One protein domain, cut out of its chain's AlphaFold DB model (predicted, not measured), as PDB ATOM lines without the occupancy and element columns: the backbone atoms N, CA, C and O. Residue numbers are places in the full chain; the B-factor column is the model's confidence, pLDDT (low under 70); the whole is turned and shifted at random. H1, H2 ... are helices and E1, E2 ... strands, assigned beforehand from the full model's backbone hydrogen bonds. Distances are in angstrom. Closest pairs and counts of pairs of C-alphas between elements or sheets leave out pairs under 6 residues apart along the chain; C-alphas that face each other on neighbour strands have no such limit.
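Overview. This is residues 84 to 178 and 194 to 201 of the 220 residues of an uncharacterized protein of Aspergillus lacticoffeatus (strain CBS 101883) (UniProt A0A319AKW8). The long helix H3 runs through the middle of this domain, with H4 beside it running the other way, and the two-stranded antiparallel ribbon of E1 and E2 along one side, E1 near both helices. The short helix H1 packs at about right angles on residues 112 to 119 of H3, and a small extension with H2 lengthens one end, where residues 101 to 106 stick out. The printed part has 103 residues, with four named helices and two named strands in the order H1, H2, H3, E1, H4, E2; the class is mixed, helices and strands. The whole is compact, with a radius of gyration of the C-alphas of 14.6 A, yet only just elongated in outline, spanning 48 by 31 by 22 A.

Arrangement. Begin with the sheet, where E1, residues 143 to 150, and E2, residues 194 to 197, are antiparallel neighbours, their directions 160 degrees apart. Look at N 146 and O 195, 2.9 A apart, and N 197 and O 144, 3.0 A apart; both pairs are within hydrogen-bond range. Residues 84 to 85 also pair, antiparallel, with residues 143 to 144 of E1. From E1 go to H3, residues 110 to 130: the closest C-alphas are those of Ala 120 and Val 145, 7.2 A apart. H3 and E2 are only just apart, at 8.2 A. H4, residues 156 to 168, touches H3 at a shallow tilt of 28 degrees, opposite ways, with the C-alphas of Lys 121 and Leu 164 closest at 6.3 A. The closest C-alphas of E1 and H4 are those of His 149 and Leu 163, 6.8 A apart. H1, residues 87 to 93, touches residues 112 to 119 of H3 alone, about perpendicular at 85 degrees, with Asn 93 and Ala 115 closest, their C-alphas 4.8 A apart. H2, residues 98 to 101, touches no helix. In H1, H3 and H4 every O i to N i+4 pair is within hydrogen-bond range; H2 is too short for such a pair.

Along the chain. Find C-alpha 143 at (2.573, 56.647, -29.327); from there E1 runs 23.0 A to C-alpha 150. E2 measures 10.2 A. H3 begins at C-alpha 110, at (-5.265, 41.619, -29.259), and runs 30.0 A to C-alpha 130; H4 runs 18.3 A and ends at C-alpha 168, at (1.586, 42.202, -44.117). H1 measures 9.9 A and H2 6.5 A.

Size, cuts and confidence. The two C-alphas farthest apart are those of His 102 and Asp 154, at 48.0 A. Residues 179 to 193 are not printed, and C-alphas 178 and 194 are 14.8 A apart across this cut. The link from H3 to E1, residues 131 to 142, is long. The mean pLDDT of the printed part is 80.8; look for values under 70 at residues 97 to 107, 137 and 172 to 178.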
ATOM      1  N   GLU A  84       5.148  57.140 -35.762       89.00
ATOM      2  CA  GLU A  84       4.357  57.869 -34.772       89.00
ATOM      3  C   GLU A  84       2.881  57.913 -35.166       89.00
ATOM      4  O   GLU A  84       2.546  58.162 -36.332       89.00
ATOM      5  N   PHE A  85       1.998  57.792 -34.179       85.00
ATOM      6  CA  PHE A  85       0.562  58.019 -34.349       85.00
ATOM      7  C   PHE A  85      -0.062  58.687 -33.115       85.00
ATOM      8  O   PHE A  85       0.493  58.665 -32.015       85.00
ATOM      9  N   SER A  86      -1.198  59.362 -33.321       86.25
ATOM     10  CA  SER A  86      -2.003  59.938 -32.235       86.25
ATOM     11  C   SER A  86      -2.898  58.876 -31.596       86.25
ATOM     12  O   SER A  86      -3.161  57.841 -32.212       86.25
ATOM     13  N   LEU A  87      -3.420  59.168 -30.399       83.62
ATOM     14  CA  LEU A  87      -4.450  58.337 -29.772       83.62
ATOM     15  C   LEU A  87      -5.663  58.173 -30.702       83.62
ATOM     16  O   LEU A  87      -6.115  57.057 -30.911       83.62
ATOM     17  N   ASP A  88      -6.114  59.251 -31.349       85.00
ATOM     18  CA  ASP A  88      -7.257  59.214 -32.276       85.00
ATOM     19  C   ASP A  88      -7.030  58.263 -33.462       85.00
ATOM     20  O   ASP A  88      -7.941  57.572 -33.914       85.00
ATOM     21  N   THR A  89      -5.794  58.198 -33.971       87.00
ATOM     22  CA  THR A  89      -5.434  57.271 -35.058       87.00
ATOM     23  C   THR A  89      -5.493  55.822 -34.581       87.00
ATOM     24  O   THR A  89      -5.927  54.945 -35.322       87.00
ATOM     25  N   LEU A  90      -5.064  55.564 -33.344       84.06
ATOM     26  CA  LEU A  90      -5.128  54.230 -32.758       84.06
ATOM     27  C   LEU A  90      -6.584  53.823 -32.504       84.06
ATOM     28  O   LEU A  90      -6.991  52.749 -32.936       84.06
ATOM     29  N   LEU A  91      -7.384  54.704 -31.898       83.38
ATOM     30  CA  LEU A  91      -8.799  54.461 -31.610       83.38
ATOM     31  C   LEU A  91      -9.630  54.262 -32.884       83.38
ATOM     32  O   LEU A  91     -10.416  53.329 -32.946       83.38
ATOM     33  N   SER A  92      -9.413  55.060 -33.932       87.88
ATOM     34  CA  SER A  92     -10.105  54.878 -35.226       87.88
ATOM     35  C   SER A  92      -9.739  53.579 -35.954       87.88
ATOM     36  O   SER A  92     -10.445  53.158 -36.870       87.88
ATOM     37  N   ASN A  93      -8.633  52.939 -35.570       88.38
ATOM     38  CA  ASN A  93      -8.213  51.652 -36.107       88.38
ATOM     39  C   ASN A  93      -8.592  50.464 -35.217       88.38
ATOM     40  O   ASN A  93      -8.411  49.328 -35.671       88.38
ATOM     41  N   MET A  94      -9.117  50.707 -34.011       84.06
ATOM     42  CA  MET A  94      -9.683  49.657 -33.167       84.06
ATOM     43  C   MET A  94     -10.864  48.999 -33.890       84.06
ATOM     44  O   MET A  94     -11.617  49.684 -34.582       84.06
ATOM     45  N   PRO A  95     -11.006  47.671 -33.798       79.75
ATOM     46  CA  PRO A  95     -12.181  46.995 -34.325       79.75
ATOM     47  C   PRO A  95     -13.420  47.358 -33.492       79.75
ATOM     48  O   PRO A  95     -13.328  47.529 -32.274       79.75
ATOM     49  N   ASP A  96     -14.573  47.453 -34.156       70.81
ATOM     50  CA  ASP A  96     -15.864  47.645 -33.498       70.81
ATOM     51  C   ASP A  96     -16.223  46.353 -32.756       70.81
ATOM     52  O   ASP A  96     -16.549  45.338 -33.374       70.81
ATOM     53  N   CYS A  97     -16.082  46.347 -31.431       62.75
ATOM     54  CA  CYS A  97     -16.361  45.176 -30.603       62.75
ATOM     55  C   CYS A  97     -17.140  45.578 -29.348       62.75
ATOM     56  O   CYS A  97     -16.618  46.285 -28.484       62.75
ATOM     57  N   ASP A  98     -18.359  45.053 -29.217       55.75
ATOM     58  CA  ASP A  98     -19.225  45.239 -28.041       55.75
ATOM     59  C   ASP A  98     -18.598  44.677 -26.747       55.75
ATOM     60  O   ASP A  98     -18.937  45.081 -25.635       55.75
ATOM     61  N   THR A  99     -17.632  43.764 -26.880       53.03
ATOM     62  CA  THR A  99     -16.934  43.078 -25.782       53.03
ATOM     63  C   THR A  99     -15.891  43.934 -25.056       53.03
ATOM     64  O   THR A  99     -15.448  43.548 -23.977       53.03
ATOM     65  N   LEU A 100     -15.533  45.114 -25.579       55.62
ATOM     66  CA  LEU A 100     -14.566  46.031 -24.952       55.62
ATOM     67  C   LEU A 100     -15.111  46.735 -23.696       55.62
ATOM     68  O   LEU A 100     -14.355  47.389 -22.980       55.62
ATOM     69  N   ALA A 101     -16.412  46.618 -23.413       54.12
ATOM     70  CA  ALA A 101     -17.058  47.327 -22.309       54.12
ATOM     71  C   ALA A 101     -16.602  46.864 -20.911       54.12
ATOM     72  O   ALA A 101     -16.795  47.592 -19.932       54.12
ATOM     73  N   HIS A 102     -16.025  45.662 -20.791       52.25
ATOM     74  CA  HIS A 102     -15.768  45.026 -19.491       52.25
ATOM     75  C   HIS A 102     -14.353  44.462 -19.309       52.25
ATOM     76  O   HIS A 102     -14.021  44.017 -18.209       52.25
ATOM     77  N   THR A 103     -13.502  44.505 -20.336       55.59
ATOM     78  CA  THR A 103     -12.102  44.075 -20.246       55.59
ATOM     79  C   THR A 103     -11.166  45.276 -20.119       55.59
ATOM     80  O   THR A 103     -11.291  46.238 -20.878       55.59
ATOM     81  N   PRO A 104     -10.203  45.249 -19.179       58.03
ATOM     82  CA  PRO A 104      -9.160  46.260 -19.134       58.03
ATOM     83  C   PRO A 104      -8.335  46.177 -20.421       58.03
ATOM     84  O   PRO A 104      -7.681  45.175 -20.703       58.03
ATOM     85  N   ILE A 105      -8.408  47.236 -21.221       61.19
ATOM     86  CA  ILE A 105      -7.658  47.368 -22.465       61.19
ATOM     87  C   ILE A 105      -6.224  47.752 -22.096       61.19
ATOM     88  O   ILE A 105      -5.961  48.894 -21.721       61.19
ATOM     89  N   ASP A 106      -5.298  46.805 -22.203       69.81
ATOM     90  CA  ASP A 106      -3.865  47.072 -22.114       69.81
ATOM     91  C   ASP A 106      -3.199  46.979 -23.498       69.81
ATOM     92  O   ASP A 106      -3.805  46.584 -24.499       69.81
ATOM     93  N   ARG A 107      -1.922  47.362 -23.583       69.31
ATOM     94  CA  ARG A 107      -1.145  47.302 -24.832       69.31
ATOM     95  C   ARG A 107      -0.903  45.879 -25.358       69.31
ATOM     96  O   ARG A 107      -0.447  45.727 -26.489       69.31
ATOM     97  N   HIS A 108      -1.160  44.857 -24.545       74.31
ATOM     98  CA  HIS A 108      -1.007  43.444 -24.891       74.31
ATOM     99  C   HIS A 108      -2.328  42.818 -25.358       74.31
ATOM    100  O   HIS A 108      -2.329  41.737 -25.943       74.31
ATOM    101  N   HIS A 109      -3.442  43.529 -25.198       76.56
ATOM    102  CA  HIS A 109      -4.741  43.117 -25.696       76.56
ATOM    103  C   HIS A 109      -4.720  42.962 -27.234       76.56
ATOM    104  O   HIS A 109      -4.250  43.870 -27.935       76.56
ATOM    105  N   PRO A 110      -5.276  41.873 -27.811       77.38
ATOM    106  CA  PRO A 110      -5.265  41.619 -29.259       77.38
ATOM    107  C   PRO A 110      -5.787  42.776 -30.097       77.38
ATOM    108  O   PRO A 110      -5.266  43.067 -31.170       77.38
ATOM    109  N   HIS A 111      -6.818  43.449 -29.589       79.38
ATOM    110  CA  HIS A 111      -7.477  44.543 -30.289       79.38
ATOM    111  C   HIS A 111      -6.541  45.760 -30.379       79.38
ATOM    112  O   HIS A 111      -6.437  46.376 -31.440       79.38
ATOM    113  N   CYS A 112      -5.777  46.039 -29.314       81.31
ATOM    114  CA  CYS A 112      -4.726  47.058 -29.318       81.31
ATOM    115  C   CYS A 112      -3.604  46.692 -30.281       81.31
ATOM    116  O   CYS A 112      -3.206  47.519 -31.097       81.31
ATOM    117  N   ILE A 113      -3.115  45.450 -30.226       83.56
ATOM    118  CA  ILE A 113      -2.068  44.958 -31.130       83.56
ATOM    119  C   ILE A 113      -2.507  45.119 -32.591       83.56
ATOM    120  O   ILE A 113      -1.756  45.649 -33.416       83.56
ATOM    121  N   PHE A 114      -3.741  44.724 -32.903       84.88
ATOM    122  CA  PHE A 114      -4.337  44.894 -34.222       84.88
ATOM    123  C   PHE A 114      -4.372  46.366 -34.644       84.88
ATOM    124  O   PHE A 114      -3.886  46.703 -35.727       84.88
ATOM    125  N   ALA A 115      -4.884  47.254 -33.788       87.50
ATOM    126  CA  ALA A 115      -4.962  48.683 -34.073       87.50
ATOM    127  C   ALA A 115      -3.574  49.314 -34.280       87.50
ATOM    128  O   ALA A 115      -3.389  50.118 -35.199       87.50
ATOM    129  N   ILE A 116      -2.582  48.908 -33.484       88.56
ATOM    130  CA  ILE A 116      -1.184  49.343 -33.590       88.56
ATOM    131  C   ILE A 116      -0.594  48.915 -34.939       88.56
ATOM    132  O   ILE A 116      -0.081  49.759 -35.680       88.56
ATOM    133  N   LEU A 117      -0.700  47.631 -35.307       90.06
ATOM    134  CA  LEU A 117      -0.178  47.145 -36.590       90.06
ATOM    135  C   LEU A 117      -0.908  47.776 -37.778       90.06
ATOM    136  O   LEU A 117      -0.272  48.166 -38.758       90.06
ATOM    137  N   LYS A 118      -2.234  47.923 -37.700       91.00
ATOM    138  CA  LYS A 118      -3.041  48.573 -38.741       91.00
ATOM    139  C   LYS A 118      -2.626  50.034 -38.933       91.00
ATOM    140  O   LYS A 118      -2.423  50.459 -40.073       91.00
ATOM    141  N   SER A 119      -2.411  50.763 -37.838       92.00
ATOM    142  CA  SER A 119      -1.911  52.144 -37.856       92.00
ATOM    143  C   SER A 119      -0.513  52.229 -38.477       92.00
ATOM    144  O   SER A 119      -0.267  53.080 -39.337       92.00
ATOM    145  N   ALA A 120       0.389  51.309 -38.117       92.31
ATOM    146  CA  ALA A 120       1.732  51.236 -38.689       92.31
ATOM    147  C   ALA A 120       1.699  50.998 -40.210       92.31
ATOM    148  O   ALA A 120       2.321  51.738 -40.975       92.31
ATOM    149  N   LYS A 121       0.897  50.033 -40.673       93.56
ATOM    150  CA  LYS A 121       0.713  49.737 -42.104       93.56
ATOM    151  C   LYS A 121       0.148  50.931 -42.876       93.56
ATOM    152  O   LYS A 121       0.623  51.244 -43.968       93.56
ATOM    153  N   GLN A 122      -0.850  51.625 -42.322       93.50
ATOM    154  CA  GLN A 122      -1.415  52.831 -42.939       93.50
ATOM    155  C   GLN A 122      -0.377  53.948 -43.075       93.50
ATOM    156  O   GLN A 122      -0.313  54.594 -44.124       93.50
ATOM    157  N   HIS A 123       0.459  54.151 -42.052       92.81
ATOM    158  CA  HIS A 123       1.547  55.122 -42.105       92.81
ATOM    159  C   HIS A 123       2.528  54.798 -43.237       92.81
ATOM    160  O   HIS A 123       2.791  55.661 -44.073       92.81
ATOM    161  N   LEU A 124       3.003  53.551 -43.322       93.50
ATOM    162  CA  LEU A 124       3.934  53.129 -44.374       93.50
ATOM    163  C   LEU A 124       3.330  53.299 -45.773       93.50
ATOM    164  O   LEU A 124       3.965  53.879 -46.653       93.50
ATOM    165  N   ARG A 125       2.067  52.894 -45.968       95.06
ATOM    166  CA  ARG A 125       1.341  53.106 -47.236       95.06
ATOM    167  C   ARG A 125       1.233  54.588 -47.593       95.06
ATOM    168  O   ARG A 125       1.365  54.948 -48.760       95.06
ATOM    169  N   ARG A 126       1.008  55.465 -46.610       93.94
ATOM    170  CA  ARG A 126       0.985  56.919 -46.825       93.94
ATOM    171  C   ARG A 126       2.367  57.456 -47.202       93.94
ATOM    172  O   ARG A 126       2.449  58.277 -48.114       93.94
ATOM    173  N   SER A 127       3.431  57.008 -46.544       92.31
ATOM    174  CA  SER A 127       4.806  57.388 -46.888       92.31
ATOM    175  C   SER A 127       5.161  56.986 -48.316       92.31
ATOM    176  O   SER A 127       5.591  57.846 -49.079       92.31
ATOM    177  N   LEU A 128       4.853  55.745 -48.713       94.06
ATOM    178  CA  LEU A 128       5.035  55.243 -50.082       94.06
ATOM    179  C   LEU A 128       4.259  56.071 -51.114       94.06
ATOM    180  O   LEU A 128       4.815  56.456 -52.134       94.06
ATOM    181  N   ARG A 129       3.001  56.433 -50.831       95.25
ATOM    182  CA  ARG A 129       2.195  57.278 -51.734       95.25
ATOM    183  C   ARG A 129       2.690  58.721 -51.840       95.25
ATOM    184  O   ARG A 129       2.492  59.354 -52.869       95.25
ATOM    185  N   THR A 130       3.246  59.274 -50.762       93.50
ATOM    186  CA  THR A 130       3.635  60.696 -50.689       93.50
ATOM    187  C   THR A 130       5.114  60.946 -50.973       93.50
ATOM    188  O   THR A 130       5.516  62.106 -51.039       93.50
ATOM    189  N   GLY A 131       5.929  59.894 -51.092       89.69
ATOM    190  CA  GLY A 131       7.381  59.994 -51.245       89.69
ATOM    191  C   GLY A 131       8.113  60.494 -49.991       89.69
ATOM    192  O   GLY A 131       9.263  60.919 -50.073       89.69
ATOM    193  N   LYS A 132       7.455  60.509 -48.823       88.88
ATOM    194  CA  LYS A 132       8.022  61.032 -47.567       88.88
ATOM    195  C   LYS A 132       8.545  59.892 -46.698       88.88
ATOM    196  O   LYS A 132       7.795  59.322 -45.904       88.88
ATOM    197  N   PHE A 133       9.840  59.613 -46.828       84.75
ATOM    198  CA  PHE A 133      10.510  58.480 -46.174       84.75
ATOM    199  C   PHE A 133      11.445  58.854 -45.022       84.75
ATOM    200  O   PHE A 133      11.994  57.971 -44.371       84.75
ATOM    201  N   ALA A 134      11.634  60.149 -44.762       76.69
ATOM    202  CA  ALA A 134      12.513  60.595 -43.693       76.69
ATOM    203  C   ALA A 134      12.029  60.048 -42.343       76.69
ATOM    204  O   ALA A 134      10.907  60.351 -41.914       76.69
ATOM    205  N   ASN A 135      12.880  59.268 -41.671       75.88
ATOM    206  CA  ASN A 135      12.589  58.816 -40.322       75.88
ATOM    207  C   ASN A 135      12.657  60.030 -39.392       75.88
ATOM    208  O   ASN A 135      13.662  60.746 -39.341       75.88
ATOM    209  N   LYS A 136      11.556  60.313 -38.700       70.06
ATOM    210  CA  LYS A 136      11.466  61.501 -37.853       70.06
ATOM    211  C   LYS A 136      12.118  61.241 -36.505       70.06
ATOM    212  O   LYS A 136      12.123  60.120 -35.997       70.06
ATOM    213  N   ALA A 137      12.644  62.313 -35.915       67.81
ATOM    214  CA  ALA A 137      13.028  62.292 -34.516       67.81
ATOM    215  C   ALA A 137      11.811  61.908 -33.665       67.81
ATOM    216  O   ALA A 137      10.709  62.394 -33.909       67.81
ATOM    217  N   ILE A 138      12.041  61.040 -32.685       70.25
ATOM    218  CA  ILE A 138      11.003  60.525 -31.798       70.25
ATOM    219  C   ILE A 138      10.406  61.667 -30.979       70.25
ATOM    220  O   ILE A 138      11.105  62.332 -30.210       70.25
ATOM    221  N   ASN A 139       9.093  61.826 -31.075       76.94
ATOM    222  CA  ASN A 139       8.314  62.663 -30.186       76.94
ATOM    223  C   ASN A 139       7.786  61.846 -28.997       76.94
ATOM    224  O   ASN A 139       6.832  61.081 -29.127       76.94
ATOM    225  N   GLN A 140       8.352  62.078 -27.811       74.88
ATOM    226  CA  GLN A 140       7.974  61.382 -26.572       74.88
ATOM    227  C   GLN A 140       6.516  61.611 -26.141       74.88
ATOM    228  O   GLN A 140       6.007  60.870 -25.308       74.88
ATOM    229  N   LYS A 141       5.822  62.616 -26.693       80.94
ATOM    230  CA  LYS A 141       4.407  62.889 -26.394       80.94
ATOM    231  C   LYS A 141       3.437  62.043 -27.225       80.94
ATOM    232  O   LYS A 141       2.228  62.199 -27.076       80.94
ATOM    233  N   LYS A 142       3.936  61.201 -28.131       81.62
ATOM    234  CA  LYS A 142       3.119  60.359 -29.009       81.62
ATOM    235  C   LYS A 142       3.380  58.879 -28.779       81.62
ATOM    236  O   LYS A 142       4.457  58.476 -28.342       81.62
ATOM    237  N   TYR A 143       2.393  58.080 -29.165       84.75
ATOM    238  CA  TYR A 143       2.573  56.647 -29.327       84.75
ATOM    239  C   TYR A 143       3.530  56.387 -30.477       84.75
ATOM    240  O   TYR A 143       3.464  57.053 -31.521       84.75
ATOM    241  N   HIS A 144       4.407  55.413 -30.283       86.50
ATOM    242  CA  HIS A 144       5.374  55.063 -31.299       86.50
ATOM    243  C   HIS A 144       5.579  53.560 -31.404       86.50
ATOM    244  O   HIS A 144       5.639  52.826 -30.418       86.50
ATOM    245  N   VAL A 145       5.710  53.127 -32.654       88.62
ATOM    246  CA  VAL A 145       6.152  51.790 -33.021       88.62
ATOM    247  C   VAL A 145       7.549  51.908 -33.592       88.62
ATOM    248  O   VAL A 145       7.777  52.643 -34.552       88.62
ATOM    249  N   LEU A 146       8.483  51.183 -32.991       88.56
ATOM    250  CA  LEU A 146       9.836  51.047 -33.501       88.56
ATOM    251  C   LEU A 146       9.960  49.691 -34.187       88.56
ATOM    252  O   LEU A 146       9.896  48.650 -33.533       88.56
ATOM    253  N   CYS A 147      10.181  49.721 -35.494       89.81
ATOM    254  CA  CYS A 147      10.500  48.543 -36.282       89.81
ATOM    255  C   CYS A 147      12.016  48.470 -36.470       89.81
ATOM    256  O   CYS A 147      12.612  49.370 -37.065       89.81
ATOM    257  N   LYS A 148      12.636  47.393 -35.990       88.12
ATOM    258  CA  LYS A 148      13.986  47.003 -36.397       88.12
ATOM    259  C   LYS A 148      13.864  46.025 -37.547       88.12
ATOM    260  O   LYS A 148      13.252  44.973 -37.387       88.12
ATOM    261  N   HIS A 149      14.417  46.372 -38.695       87.94
ATOM    262  CA  HIS A 149      14.207  45.618 -39.918       87.94
ATOM    263  C   HIS A 149      15.515  45.435 -40.681       87.94
ATOM    264  O   HIS A 149      16.231  46.399 -40.952       87.94
ATOM    265  N   ALA A 150      15.818  44.191 -41.039       84.56
ATOM    266  CA  ALA A 150      16.923  43.869 -41.927       84.56
ATOM    267  C   ALA A 150      16.462  43.987 -43.390       84.56
ATOM    268  O   ALA A 150      15.736  43.119 -43.881       84.56
ATOM    269  N   SER A 151      16.913  45.037 -44.086       84.12
ATOM    270  CA  SER A 151      16.635  45.254 -45.516       84.12
ATOM    271  C   SER A 151      17.913  45.438 -46.331       84.12
ATOM    272  O   SER A 151      18.903  46.041 -45.893       84.12
ATOM    273  N   ARG A 152      17.860  44.926 -47.565       79.94
ATOM    274  CA  ARG A 152      18.889  45.103 -48.597       79.94
ATOM    275  C   ARG A 152      18.574  46.250 -49.564       79.94
ATOM    276  O   ARG A 152      19.434  46.556 -50.376       79.94
ATOM    277  N   GLY A 153      17.419  46.911 -49.443       82.94
ATOM    278  CA  GLY A 153      16.981  47.974 -50.354       82.94
ATOM    279  C   GLY A 153      17.950  49.154 -50.417       82.94
ATOM    280  O   GLY A 153      18.430  49.633 -49.391       82.94
ATOM    281  N   ASP A 154      18.272  49.625 -51.611       83.38
ATOM    282  CA  ASP A 154      19.235  50.708 -51.836       83.38
ATOM    283  C   ASP A 154      18.614  52.098 -51.699       83.38
ATOM    284  O   ASP A 154      19.336  53.093 -51.556       83.38
ATOM    285  N   THR A 155      17.283  52.168 -51.691       89.06
ATOM    286  CA  THR A 155      16.509  53.398 -51.525       89.06
ATOM    287  C   THR A 155      15.597  53.333 -50.302       89.06
ATOM    288  O   THR A 155      15.177  52.265 -49.857       89.06
ATOM    289  N   ALA A 156      15.255  54.501 -49.750       89.81
ATOM    290  CA  ALA A 156      14.318  54.598 -48.632       89.81
ATOM    291  C   ALA A 156      12.927  54.041 -48.990       89.81
ATOM    292  O   ALA A 156      12.263  53.449 -48.143       89.81
ATOM    293  N   GLU A 157      12.509  54.182 -50.250       93.12
ATOM    294  CA  GLU A 157      11.253  53.621 -50.748       93.12
ATOM    295  C   GLU A 157      11.250  52.088 -50.699       93.12
ATOM    296  O   GLU A 157      10.303  51.501 -50.175       93.12
ATOM    297  N   GLU A 158      12.311  51.443 -51.197       92.12
ATOM    298  CA  GLU A 158      12.466  49.984 -51.145       92.12
ATOM    299  C   GLU A 158      12.425  49.478 -49.705       92.12
ATOM    300  O   GLU A 158      11.667  48.570 -49.395       92.12
ATOM    301  N   ILE A 159      13.149  50.134 -48.797       91.62
ATOM    302  CA  ILE A 159      13.167  49.758 -47.379       91.62
ATOM    303  C   ILE A 159      11.764  49.848 -46.752       91.62
ATOM    304  O   ILE A 159      11.368  48.978 -45.975       91.62
ATOM    305  N   PHE A 160      11.002  50.903 -47.056       93.94
ATOM    306  CA  PHE A 160       9.636  51.056 -46.544       93.94
ATOM    307  C   PHE A 160       8.679  50.022 -47.146       93.94
ATOM    308  O   PHE A 160       7.747  49.589 -46.463       93.94
ATOM    309  N   ARG A 161       8.897  49.633 -48.405       94.75
ATOM    310  CA  ARG A 161       8.131  48.587 -49.087       94.75
ATOM    311  C   ARG A 161       8.417  47.214 -48.481       94.75
ATOM    312  O   ARG A 161       7.467  46.549 -48.084       94.75
ATOM    313  N   ASP A 162       9.689  46.865 -48.301       92.56
ATOM    314  CA  ASP A 162      10.128  45.627 -47.645       92.56
ATOM    315  C   ASP A 162       9.522  45.504 -46.239       92.56
ATOM    316  O   ASP A 162       8.970  44.466 -45.869       92.56
ATOM    317  N   LEU A 163       9.565  46.589 -45.451       93.12
ATOM    318  CA  LEU A 163       8.966  46.601 -44.117       93.12
ATOM    319  C   LEU A 163       7.447  46.397 -44.174       93.12
ATOM    320  O   LEU A 163       6.893  45.684 -43.336       93.12
ATOM    321  N   LEU A 164       6.756  47.029 -45.128       94.50
ATOM    322  CA  LEU A 164       5.313  46.860 -45.283       94.50
ATOM    323  C   LEU A 164       4.954  45.410 -45.639       94.50
ATOM    324  O   LEU A 164       4.015  44.877 -45.053       94.50
ATOM    325  N   GLU A 165       5.704  44.772 -46.537       92.56
ATOM    326  CA  GLU A 165       5.520  43.360 -46.901       92.56
ATOM    327  C   GLU A 165       5.745  42.428 -45.703       92.56
ATOM    328  O   GLU A 165       4.932  41.537 -45.442       92.56
ATOM    329  N   GLU A 166       6.793  42.669 -44.911       90.75
ATOM    330  CA  GLU A 166       7.043  41.902 -43.686       90.75
ATOM    331  C   GLU A 166       5.911  42.073 -42.661       90.75
ATOM    332  O   GLU A 166       5.490  41.089 -42.051       90.75
ATOM    333  N   LEU A 167       5.373  43.290 -42.503       90.62
ATOM    334  CA  LEU A 167       4.217  43.551 -41.640       90.62
ATOM    335  C   LEU A 167       2.921  42.936 -42.182       90.62
ATOM    336  O   LEU A 167       2.063  42.528 -41.395       90.62
ATOM    337  N   ASP A 168       2.734  42.874 -43.499       89.19
ATOM    338  CA  ASP A 168       1.586  42.202 -44.117       89.19
ATOM    339  C   ASP A 168       1.643  40.678 -43.944       89.19
ATOM    340  O   ASP A 168       0.596  40.053 -43.801       89.19
ATOM    341  N   GLY A 169       2.841  40.105 -43.791       85.06
ATOM    342  CA  GLY A 169       3.031  38.714 -43.375       85.06
ATOM    343  C   GLY A 169       2.825  38.431 -41.879       85.06
ATOM    344  O   GLY A 169       2.942  37.273 -41.473       85.06
ATOM    345  N   VAL A 170       2.551  39.442 -41.043       84.31
ATOM    346  CA  VAL A 170       2.194  39.238 -39.628       84.31
ATOM    347  C   VAL A 170       0.712  38.881 -39.538       84.31
ATOM    348  O   VAL A 170      -0.156  39.740 -39.705       84.31
ATOM    349  N   PHE A 171       0.431  37.610 -39.255       71.56
ATOM    350  CA  PHE A 171      -0.923  37.102 -39.043       71.56
ATOM    351  C   PHE A 171      -1.389  37.395 -37.610       71.56
ATOM    352  O   PHE A 171      -0.721  37.019 -36.647       71.56
ATOM    353  N   LEU A 172      -2.530  38.076 -37.486       69.00
ATOM    354  CA  LEU A 172      -3.249  38.292 -36.232       69.00
ATOM    355  C   LEU A 172      -4.669  37.747 -36.411       69.00
ATOM    356  O   LEU A 172      -5.476  38.368 -37.102       69.00
ATOM    357  N   GLU A 173      -4.974  36.602 -35.814       60.78
ATOM    358  CA  GLU A 173      -6.355  36.130 -35.710       60.78
ATOM    359  C   GLU A 173      -6.963  36.698 -34.426       60.78
ATOM    360  O   GLU A 173      -6.448  36.460 -33.334       60.78
ATOM    361  N   LEU A 174      -8.049  37.469 -34.558       59.38
ATOM    362  CA  LEU A 174      -8.769  38.049 -33.416       59.38
ATOM    363  C   LEU A 174      -9.466  36.976 -32.559       59.38
ATOM    364  O   LEU A 174      -9.741  37.224 -31.391       59.38
ATOM    365  N   GLU A 175      -9.709  35.789 -33.124       53.50
ATOM    366  CA  GLU A 175     -10.394  34.663 -32.470       53.50
ATOM    367  C   GLU A 175      -9.456  33.476 -32.151       53.50
ATOM    368  O   GLU A 175      -9.845  32.559 -31.431       53.50
ATOM    369  N   GLY A 176      -8.214  33.477 -32.660       49.78
ATOM    370  CA  GLY A 176      -7.401  32.263 -32.812       49.78
ATOM    371  C   GLY A 176      -5.889  32.467 -32.694       49.78
ATOM    372  O   GLY A 176      -5.133  32.185 -33.614       49.78
ATOM    373  N   GLY A 177      -5.404  32.885 -31.524       50.44
ATOM    374  CA  GLY A 177      -4.034  32.542 -31.121       50.44
ATOM    375  C   GLY A 177      -2.922  33.524 -31.495       50.44
ATOM    376  O   GLY A 177      -1.861  33.119 -31.973       50.44
ATOM    377  N   VAL A 178      -3.055  34.789 -31.092       50.69
ATOM    378  CA  VAL A 178      -1.885  35.437 -30.482       50.69
ATOM    379  C   VAL A 178      -1.752  34.827 -29.085       50.69
ATOM    380  O   VAL A 178      -2.718  34.795 -28.333       50.69
ATOM    381  N   ILE A 194       9.545  44.330 -33.580       88.19
ATOM    382  CA  ILE A 194       8.591  45.431 -33.394       88.19
ATOM    383  C   ILE A 194       8.455  45.721 -31.907       88.19
ATOM    384  O   ILE A 194       8.131  44.838 -31.114       88.19
ATOM    385  N   PHE A 195       8.656  46.980 -31.545       87.19
ATOM    386  CA  PHE A 195       8.469  47.489 -30.196       87.19
ATOM    387  C   PHE A 195       7.366  48.536 -30.216       87.19
ATOM    388  O   PHE A 195       7.295  49.342 -31.143       87.19
ATOM    389  N   PHE A 196       6.531  48.534 -29.184       86.44
ATOM    390  CA  PHE A 196       5.531  49.564 -28.955       86.44
ATOM    391  C   PHE A 196       5.848  50.284 -27.656       86.44
ATOM    392  O   PHE A 196       6.251  49.650 -26.681       86.44
ATOM    393  N   TYR A 197       5.658  51.594 -27.674       83.44
ATOM    394  CA  TYR A 197       5.939  52.458 -26.549       83.44
ATOM    395  C   TYR A 197       4.838  53.504 -26.407       83.44
ATOM    396  O   TYR A 197       4.403  54.135 -27.384       83.44
ATOM    397  N   GLU A 198       4.412  53.695 -25.169       82.12
ATOM    398  CA  GLU A 198       3.406  54.683 -24.806       82.12
ATOM    399  C   GLU A 198       4.022  56.087 -24.665       82.12
ATOM    400  O   GLU A 198       5.240  56.230 -24.498       82.12
ATOM    401  N   PRO A 199       3.209  57.158 -24.736       82.06
ATOM    402  CA  PRO A 199       3.674  58.509 -24.460       82.06
ATOM    403  C   PRO A 199       4.380  58.586 -23.101       82.06
ATOM    404  O   PRO A 199       3.838  58.178 -22.078       82.06
ATOM    405  N   GLY A 200       5.594  59.131 -23.090       74.31
ATOM    406  CA  GLY A 200       6.427  59.249 -21.893       74.31
ATOM    407  C   GLY A 200       7.192  57.982 -21.495       74.31
ATOM    408  O   GLY A 200       8.049  58.066 -20.615       74.31
ATOM    409  N   GLU A 201       6.963  56.833 -22.141       75.06
ATOM    410  CA  GLU A 201       7.740  55.623 -21.869       75.06
ATOM    411  C   GLU A 201       9.184  55.801 -22.380       75.06
ATOM    412  O   GLU A 201       9.407  56.172 -23.539       75.06
TER     413      GLU A 201